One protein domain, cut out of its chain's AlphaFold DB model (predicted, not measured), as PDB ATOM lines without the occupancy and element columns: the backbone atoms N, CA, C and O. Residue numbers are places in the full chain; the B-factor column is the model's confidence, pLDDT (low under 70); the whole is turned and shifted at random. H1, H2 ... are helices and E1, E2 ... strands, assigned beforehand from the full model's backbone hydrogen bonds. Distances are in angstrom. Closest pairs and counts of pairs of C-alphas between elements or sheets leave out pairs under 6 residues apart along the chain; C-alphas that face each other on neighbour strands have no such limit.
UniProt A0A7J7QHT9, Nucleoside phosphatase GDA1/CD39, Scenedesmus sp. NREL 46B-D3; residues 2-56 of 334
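Overview. This is residues 2 to 56 of the 334 residues of the protein "Nucleoside phosphatase GDA1/CD39" of Scenedesmus sp. NREL 46B-D3 (UniProt A0A7J7QHT9). A long helix, H3, runs back alongside a small ribbon of two short parallel strands, E1 and E2. H1 makes one far end of the resulting rod, while H2 lies toward the other, where residues 24 to 29, of which 29 belongs to H3, stick out. The printed part has 55 residues, with three named helices and two named strands in the order H1 E1 H2 H3 E2; the sheet order is E1, E2, parallel. The class is mixed, helices and strands, though under half of the residues are in named elements. The whole is loose, with a radius of gyration of the C-alphas of 13.0 A and spans of 42 by 19 by 18 A.

Along the chain. E1 is residues 16 to 18, 6.6 A long, and E2 is residues 53 to 55, 7.2 A long, ending with C-alpha 55 at (83.627, -12.604, 167.938). H3, residues 29 to 41, measures 18.3 A. H2 is residues 20 to 23, 5.1 A long. H1, residues 6 to 9, is 5.3 A long and begins with C-alpha 6 at (65.873, 10.312, 170.036).

Arrangement. E1 and E2 are parallel at 18 degrees, with N 18 and O 54 within hydrogen-bond range at 2.9 A. E1, H2, H3 and E2 form a strand-helix-strand unit, two parallel neighbour strands with helices between, and its crossover is right-handed. The closest C-alphas of H3 and E2, those of Arg 38 and Val 53, are 6.0 A apart. E1 and H3 are near each other, with 7 pairs of C-alphas within 10 A. H2 and H3 are close but not clearly touching, their closest C-alphas, Leu 22 and Ala 30, 5.8 A apart. H1 is apart from H2, H3 and E2. Every O i to N i+4 pair of H3 is within hydrogen-bond range; H1 and H2 are too short for such a pair.

Size, cuts and confidence. The two C-alphas farthest apart, those of Ala 7 and Pro 26, are 41.9 A apart. The printed part has no cut. The link from H3 to E2, 11 residues, is long. The mean pLDDT of the printed part is 91.1, and no printed residue is under 70.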
ATOM      1  N   LYS A   2      71.773  10.087 164.008       90.12
ATOM      2  CA  LYS A   2      70.822  10.832 163.151       90.12
ATOM      3  C   LYS A   2      69.672   9.993 162.564       90.12
ATOM      4  O   LYS A   2      68.564  10.496 162.477       90.12
ATOM      5  N   GLU A   3      69.934   8.725 162.246       93.44
ATOM      6  CA  GLU A   3      68.947   7.815 161.638       93.44
ATOM      7  C   GLU A   3      67.955   7.184 162.636       93.44
ATOM      8  O   GLU A   3      66.959   6.604 162.219       93.44
ATOM      9  N   VAL A   4      68.208   7.273 163.950       95.12
ATOM     10  CA  VAL A   4      67.328   6.702 164.986       95.12
ATOM     11  C   VAL A   4      66.726   7.844 165.808       95.12
ATOM     12  O   VAL A   4      67.484   8.559 166.479       95.12
ATOM     13  N   PRO A   5      65.390   8.028 165.802       96.75
ATOM     14  CA  PRO A   5      64.726   9.070 166.579       96.75
ATOM     15  C   PRO A   5      65.135   9.037 168.052       96.75
ATOM     16  O   PRO A   5      65.206   7.964 168.647       96.75
ATOM     17  N   ALA A   6      65.360  10.205 168.664       95.94
ATOM     18  CA  ALA A   6      65.873  10.312 170.036       95.94
ATOM     19  C   ALA A   6      65.074   9.472 171.052       95.94
ATOM     20  O   ALA A   6      65.661   8.777 171.876       95.94
ATOM     21  N   ALA A   7      63.744   9.454 170.926       96.94
ATOM     22  CA  ALA A   7      62.851   8.680 171.790       96.94
ATOM     23  C   ALA A   7      63.015   7.148 171.674       96.94
ATOM     24  O   ALA A   7      62.588   6.423 172.565       96.94
ATOM     25  N   GLN A   8      63.623   6.647 170.593       96.88
ATOM     26  CA  GLN A   8      63.836   5.218 170.333       96.88
ATOM     27  C   GLN A   8      65.286   4.774 170.562       96.88
ATOM     28  O   GLN A   8      65.573   3.579 170.529       96.88
ATOM     29  N   GLN A   9      66.221   5.701 170.797       96.00
ATOM     30  CA  GLN A   9      67.643   5.362 170.926       96.00
ATOM     31  C   GLN A   9      67.886   4.401 172.095       96.00
ATOM     32  O   GLN A   9      68.481   3.346 171.892       96.00
ATOM     33  N   ALA A  10      67.314   4.685 173.269       95.38
ATOM     34  CA  ALA A  10      67.516   3.881 174.477       95.38
ATOM     35  C   ALA A  10      66.963   2.442 174.391       95.38
ATOM     36  O   ALA A  10      67.391   1.577 175.153       95.38
ATOM     37  N   SER A  11      66.016   2.166 173.487       94.44
ATOM     38  CA  SER A  11      65.459   0.823 173.266       94.44
ATOM     39  C   SER A  11      66.055   0.113 172.047       94.44
ATOM     40  O   SER A  11      65.905  -1.103 171.921       94.44
ATOM     41  N   THR A  12      66.758   0.840 171.179       95.19
ATOM     42  CA  THR A  12      67.397   0.295 169.977       95.19
ATOM     43  C   THR A  12      68.663  -0.464 170.361       95.19
ATOM     44  O   THR A  12      69.590   0.113 170.931       95.19
ATOM     45  N   GLY A  13      68.706  -1.760 170.045       93.44
ATOM     46  CA  GLY A  13      69.887  -2.594 170.249       93.44
ATOM     47  C   GLY A  13      71.042  -2.171 169.344       93.44
ATOM     48  O   GLY A  13      70.840  -1.897 168.162       93.44
ATOM     49  N   LEU A  14      72.252  -2.146 169.894       93.94
ATOM     50  CA  LEU A  14      73.485  -1.964 169.137       93.94
ATOM     51  C   LEU A  14      74.379  -3.176 169.365       93.94
ATOM     52  O   LEU A  14      74.613  -3.548 170.511       93.94
ATOM     53  N   SER A  15      74.880  -3.771 168.287       93.19
ATOM     54  CA  SER A  15      75.802  -4.900 168.345       93.19
ATOM     55  C   SER A  15      76.913  -4.772 167.304       93.19
ATOM     56  O   SER A  15      76.750  -4.155 166.250       93.19
ATOM     57  N   LEU A  16      78.067  -5.346 167.629       94.50
ATOM     58  CA  LEU A  16      79.211  -5.538 166.757       94.50
ATOM     59  C   LEU A  16      79.672  -6.986 166.892       94.50
ATOM     60  O   LEU A  16      79.971  -7.469 167.981       94.50
ATOM     61  N   LYS A  17      79.769  -7.658 165.751       91.94
ATOM     62  CA  LYS A  17      80.205  -9.046 165.658       91.94
ATOM     63  C   LYS A  17      81.420  -9.120 164.739       91.94
ATOM     64  O   LYS A  17      81.325  -8.812 163.553       91.94
ATOM     65  N   ALA A  18      82.574  -9.478 165.298       88.81
ATOM     66  CA  ALA A  18      83.794  -9.708 164.529       88.81
ATOM     67  C   ALA A  18      83.820 -11.139 163.967       88.81
ATOM     68  O   ALA A  18      83.258 -12.053 164.565       88.81
ATOM     69  N   THR A  19      84.470 -11.351 162.824       83.38
ATOM     70  CA  THR A  19      84.482 -12.646 162.115       83.38
ATOM     71  C   THR A  19      85.852 -13.335 162.202       83.38
ATOM     72  O   THR A  19      86.681 -13.010 163.057       83.38
ATOM     73  N   ALA A  20      86.105 -14.318 161.328       75.31
ATOM     74  CA  ALA A  20      87.280 -15.193 161.367       75.31
ATOM     75  C   ALA A  20      88.633 -14.461 161.421       75.31
ATOM     76  O   ALA A  20      89.565 -14.967 162.035       75.31
ATOM     77  N   GLY A  21      88.758 -13.270 160.823       75.00
ATOM     78  CA  GLY A  21      90.018 -12.519 160.827       75.00
ATOM     79  C   GLY A  21      90.505 -12.153 162.233       75.00
ATOM     80  O   GLY A  21      91.695 -12.263 162.512       75.00
ATOM     81  N   LEU A  22      89.587 -11.787 163.137       82.38
ATOM     82  CA  LEU A  22      89.949 -11.430 164.511       82.38
ATOM     83  C   LEU A  22      90.329 -12.669 165.339       82.38
ATOM     84  O   LEU A  22      91.222 -12.577 166.176       82.38
ATOM     85  N   ARG A  23      89.733 -13.841 165.043       74.69
ATOM     86  CA  ARG A  23      90.059 -15.135 165.689       74.69
ATOM     87  C   ARG A  23      91.515 -15.554 165.489       74.69
ATOM     88  O   ARG A  23      92.044 -16.317 166.285       74.69
ATOM     89  N   LEU A  24      92.140 -15.095 164.406       73.00
ATOM     90  CA  LEU A  24      93.490 -15.499 164.013       73.00
ATOM     91  C   LEU A  24      94.584 -14.602 164.610       73.00
ATOM     92  O   LEU A  24      95.765 -14.837 164.355       73.00
ATOM     93  N   LEU A  25      94.224 -13.561 165.370       77.38
ATOM     94  CA  LEU A  25      95.219 -12.716 166.021       77.38
ATOM     95  C   LEU A  25      95.884 -13.451 167.198       77.38
ATOM     96  O   LEU A  25      95.203 -14.121 167.969       77.38
ATOM     97  N   PRO A  26      97.208 -13.301 167.379       78.12
ATOM     98  CA  PRO A  26      97.921 -13.958 168.465       78.12
ATOM     99  C   PRO A  26      97.701 -13.254 169.812       78.12
ATOM    100  O   PRO A  26      97.628 -12.022 169.879       78.12
ATOM    101  N   GLY A  27      97.721 -14.036 170.894       84.44
ATOM    102  CA  GLY A  27      97.675 -13.534 172.272       84.44
ATOM    103  C   GLY A  27      96.342 -12.871 172.634       84.44
ATOM    104  O   GLY A  27      95.295 -13.274 172.142       84.44
ATOM    105  N   SER A  28      96.386 -11.836 173.478       89.38
ATOM    106  CA  SER A  28      95.205 -11.097 173.962       89.38
ATOM    107  C   SER A  28      94.661 -10.060 172.977       89.38
ATOM    108  O   SER A  28      93.669  -9.401 173.268       89.38
ATOM    109  N   LYS A  29      95.286  -9.885 171.804       89.88
ATOM    110  CA  LYS A  29      94.983  -8.764 170.896       89.88
ATOM    111  C   LYS A  29      93.514  -8.704 170.488       89.88
ATOM    112  O   LYS A  29      92.966  -7.615 170.347       89.88
ATOM    113  N   ALA A  30      92.895  -9.862 170.264       90.62
ATOM    114  CA  ALA A  30      91.482  -9.942 169.929       90.62
ATOM    115  C   ALA A  30      90.613  -9.403 171.078       90.62
ATOM    116  O   ALA A  30      89.778  -8.529 170.850       90.62
ATOM    117  N   ASP A  31      90.872  -9.847 172.310       92.56
ATOM    118  CA  ASP A  31      90.145  -9.417 173.508       92.56
ATOM    119  C   ASP A  31      90.349  -7.928 173.802       92.56
ATOM    120  O   ASP A  31      89.382  -7.216 174.079       92.56
ATOM    121  N   ASP A  32      91.582  -7.433 173.660       94.94
ATOM    122  CA  ASP A  32      91.927  -6.022 173.857       94.94
ATOM    123  C   ASP A  32      91.142  -5.121 172.884       94.94
ATOM    124  O   ASP A  32      90.587  -4.088 173.274       94.94
ATOM    125  N   ILE A  33      91.025  -5.542 171.620       95.44
ATOM    126  CA  ILE A  33      90.227  -4.846 170.602       95.44
ATOM    127  C   ILE A  33      88.737  -4.864 170.972       95.44
ATOM    128  O   ILE A  33      88.088  -3.817 170.929       95.44
ATOM    129  N   LEU A  34      88.177  -6.016 171.355       95.38
ATOM    130  CA  LEU A  34      86.761  -6.118 171.732       95.38
ATOM    131  C   LEU A  34      86.436  -5.279 172.975       95.38
ATOM    132  O   LEU A  34      85.381  -4.647 173.028       95.38
ATOM    133  N   ALA A  35      87.338  -5.229 173.957       95.50
ATOM    134  CA  ALA A  35      87.182  -4.414 175.159       95.50
ATOM    135  C   ALA A  35      87.181  -2.912 174.834       95.50
ATOM    136  O   ALA A  35      86.329  -2.166 175.336       95.50
ATOM    137  N   ALA A  36      88.083  -2.472 173.950       97.00
ATOM    138  CA  ALA A  36      88.124  -1.095 173.467       97.00
ATOM    139  C   ALA A  36      86.836  -0.722 172.714       97.00
ATOM    140  O   ALA A  36      86.230   0.314 172.993       97.00
ATOM    141  N   VAL A  37      86.366  -1.600 171.820       97.06
ATOM    142  CA  VAL A  37      85.101  -1.414 171.095       97.06
ATOM    143  C   VAL A  37      83.921  -1.344 172.060       97.06
ATOM    144  O   VAL A  37      83.106  -0.435 171.947       97.06
ATOM    145  N   ARG A  38      83.827  -2.250 173.039       96.31
ATOM    146  CA  ARG A  38      82.735  -2.249 174.025       96.31
ATOM    147  C   ARG A  38      82.692  -0.946 174.819       96.31
ATOM    148  O   ARG A  38      81.620  -0.369 174.974       96.31
ATOM    149  N   SER A  39      83.853  -0.465 175.260       96.12
ATOM    150  CA  SER A  39      83.979   0.809 175.979       96.12
ATOM    151  C   SER A  39      83.543   1.990 175.112       96.12
ATOM    152  O   SER A  39      82.830   2.869 175.583       96.12
ATOM    153  N   PHE A  40      83.916   1.979 173.831       96.94
ATOM    154  CA  PHE A  40      83.513   3.002 172.873       96.94
ATOM    155  C   PHE A  40      82.007   2.971 172.572       96.94
ATOM    156  O   PHE A  40      81.354   4.008 172.597       96.94
ATOM    157  N   LEU A  41      81.413   1.800 172.329       95.94
ATOM    158  CA  LEU A  41      79.978   1.701 172.035       95.94
ATOM    159  C   LEU A  41      79.106   2.072 173.244       95.94
ATOM    160  O   LEU A  41      78.020   2.616 173.058       95.94
ATOM    161  N   ALA A  42      79.595   1.852 174.467       94.94
ATOM    162  CA  ALA A  42      78.908   2.247 175.694       94.94
ATOM    163  C   ALA A  42      78.759   3.773 175.861       94.94
ATOM    164  O   ALA A  42      77.942   4.214 176.664       94.94
ATOM    165  N   THR A  43      79.502   4.595 175.105       96.12
ATOM    166  CA  THR A  43      79.337   6.060 175.138       96.12
ATOM    167  C   THR A  43      78.146   6.555 174.312       96.12
ATOM    168  O   THR A  43      77.865   7.753 174.305       96.12
ATOM    169  N   TYR A  44      77.469   5.674 173.571       95.38
ATOM    170  CA  TYR A  44      76.322   6.012 172.728       95.38
ATOM    171  C   TYR A  44      74.988   5.717 173.435       95.38
ATOM    172  O   TYR A  44      74.923   4.829 174.279       95.38
ATOM    173  N   PRO A  45      73.885   6.397 173.063       95.94
ATOM    174  CA  PRO A  45      72.590   6.278 173.746       95.94
ATOM    175  C   PRO A  45      71.805   5.001 173.387       95.94
ATOM    176  O   PRO A  45      70.587   4.968 173.550       95.94
ATOM    177  N   PHE A  46      72.471   3.977 172.852       96.44
ATOM    178  CA  PHE A  46      71.845   2.739 172.389       96.44
ATOM    179  C   PHE A  46      71.907   1.640 173.447       96.44
ATOM    180  O   PHE A  46      72.786   1.624 174.309       96.44
ATOM    181  N   LYS A  47      70.992   0.675 173.359       94.12
ATOM    182  CA  LYS A  47      70.975  -0.477 174.259       94.12
ATOM    183  C   LYS A  47      72.091  -1.453 173.887       94.12
ATOM    184  O   LYS A  47      71.994  -2.167 172.889       94.12
ATOM    185  N   LEU A  48      73.115  -1.528 174.731       94.06
ATOM    186  CA  LEU A  48      74.207  -2.491 174.610       94.06
ATOM    187  C   LEU A  48      73.933  -3.702 175.517       94.06
ATOM    188  O   LEU A  48      73.968  -3.585 176.742       94.06
ATOM    189  N   LYS A  49      73.621  -4.862 174.928       90.00
ATOM    190  CA  LYS A  49      73.529  -6.134 175.670       90.00
ATOM    191  C   LYS A  49      74.930  -6.616 176.084       90.00
ATOM    192  O   LYS A  49      75.936  -6.166 175.538       90.00
ATOM    193  N   SER A  50      75.016  -7.550 177.030       87.06
ATOM    194  CA  SER A  50      76.301  -8.111 177.485       87.06
ATOM    195  C   SER A  50      77.077  -8.840 176.381       87.06
ATOM    196  O   SER A  50      78.303  -8.796 176.358       87.06
ATOM    197  N   ASP A  51      76.356  -9.462 175.452       87.50
ATOM    198  CA  ASP A  51      76.836 -10.195 174.273       87.50
ATOM    199  C   ASP A  51      76.893  -9.320 173.004       87.50
ATOM    200  O   ASP A  51      77.108  -9.804 171.894       87.50
ATOM    201  N   ALA A  52      76.708  -8.002 173.140       89.19
ATOM    202  CA  ALA A  52      76.632  -7.104 171.996       89.19
ATOM    203  C   ALA A  52      77.963  -6.922 171.258       89.19
ATOM    204  O   ALA A  52      77.942  -6.532 170.098       89.19
ATOM    205  N   VAL A  53      79.101  -7.151 171.916       94.19
ATOM    206  CA  VAL A  53      80.434  -7.047 171.307       94.19
ATOM    207  C   VAL A  53      81.166  -8.354 171.529       94.19
ATOM    208  O   VAL A  53      81.632  -8.624 172.640       94.19
ATOM    209  N   GLU A  54      81.254  -9.143 170.466       92.38
ATOM    210  CA  GLU A  54      81.843 -10.476 170.488       92.38
ATOM    211  C   GLU A  54      82.482 -10.837 169.145       92.38
ATOM    212  O   GLU A  54      82.240 -10.209 168.108       92.38
ATOM    213  N   ILE A  55      83.289 -11.893 169.162       88.94
ATOM    214  CA  ILE A  55      83.627 -12.604 167.938       88.94
ATOM    215  C   ILE A  55      82.496 -13.584 167.678       88.94
ATOM    216  O   ILE A  55      82.281 -14.517 168.446       88.94
ATOM    217  N   MET A  56      81.780 -13.367 166.584       87.06
ATOM    218  CA  MET A  56      80.736 -14.277 166.147       87.06
ATOM    219  C   MET A  56      81.358 -15.625 165.822       87.06
ATOM    220  O   MET A  56      82.453 -15.675 165.271       87.06
TER     221      MET A  56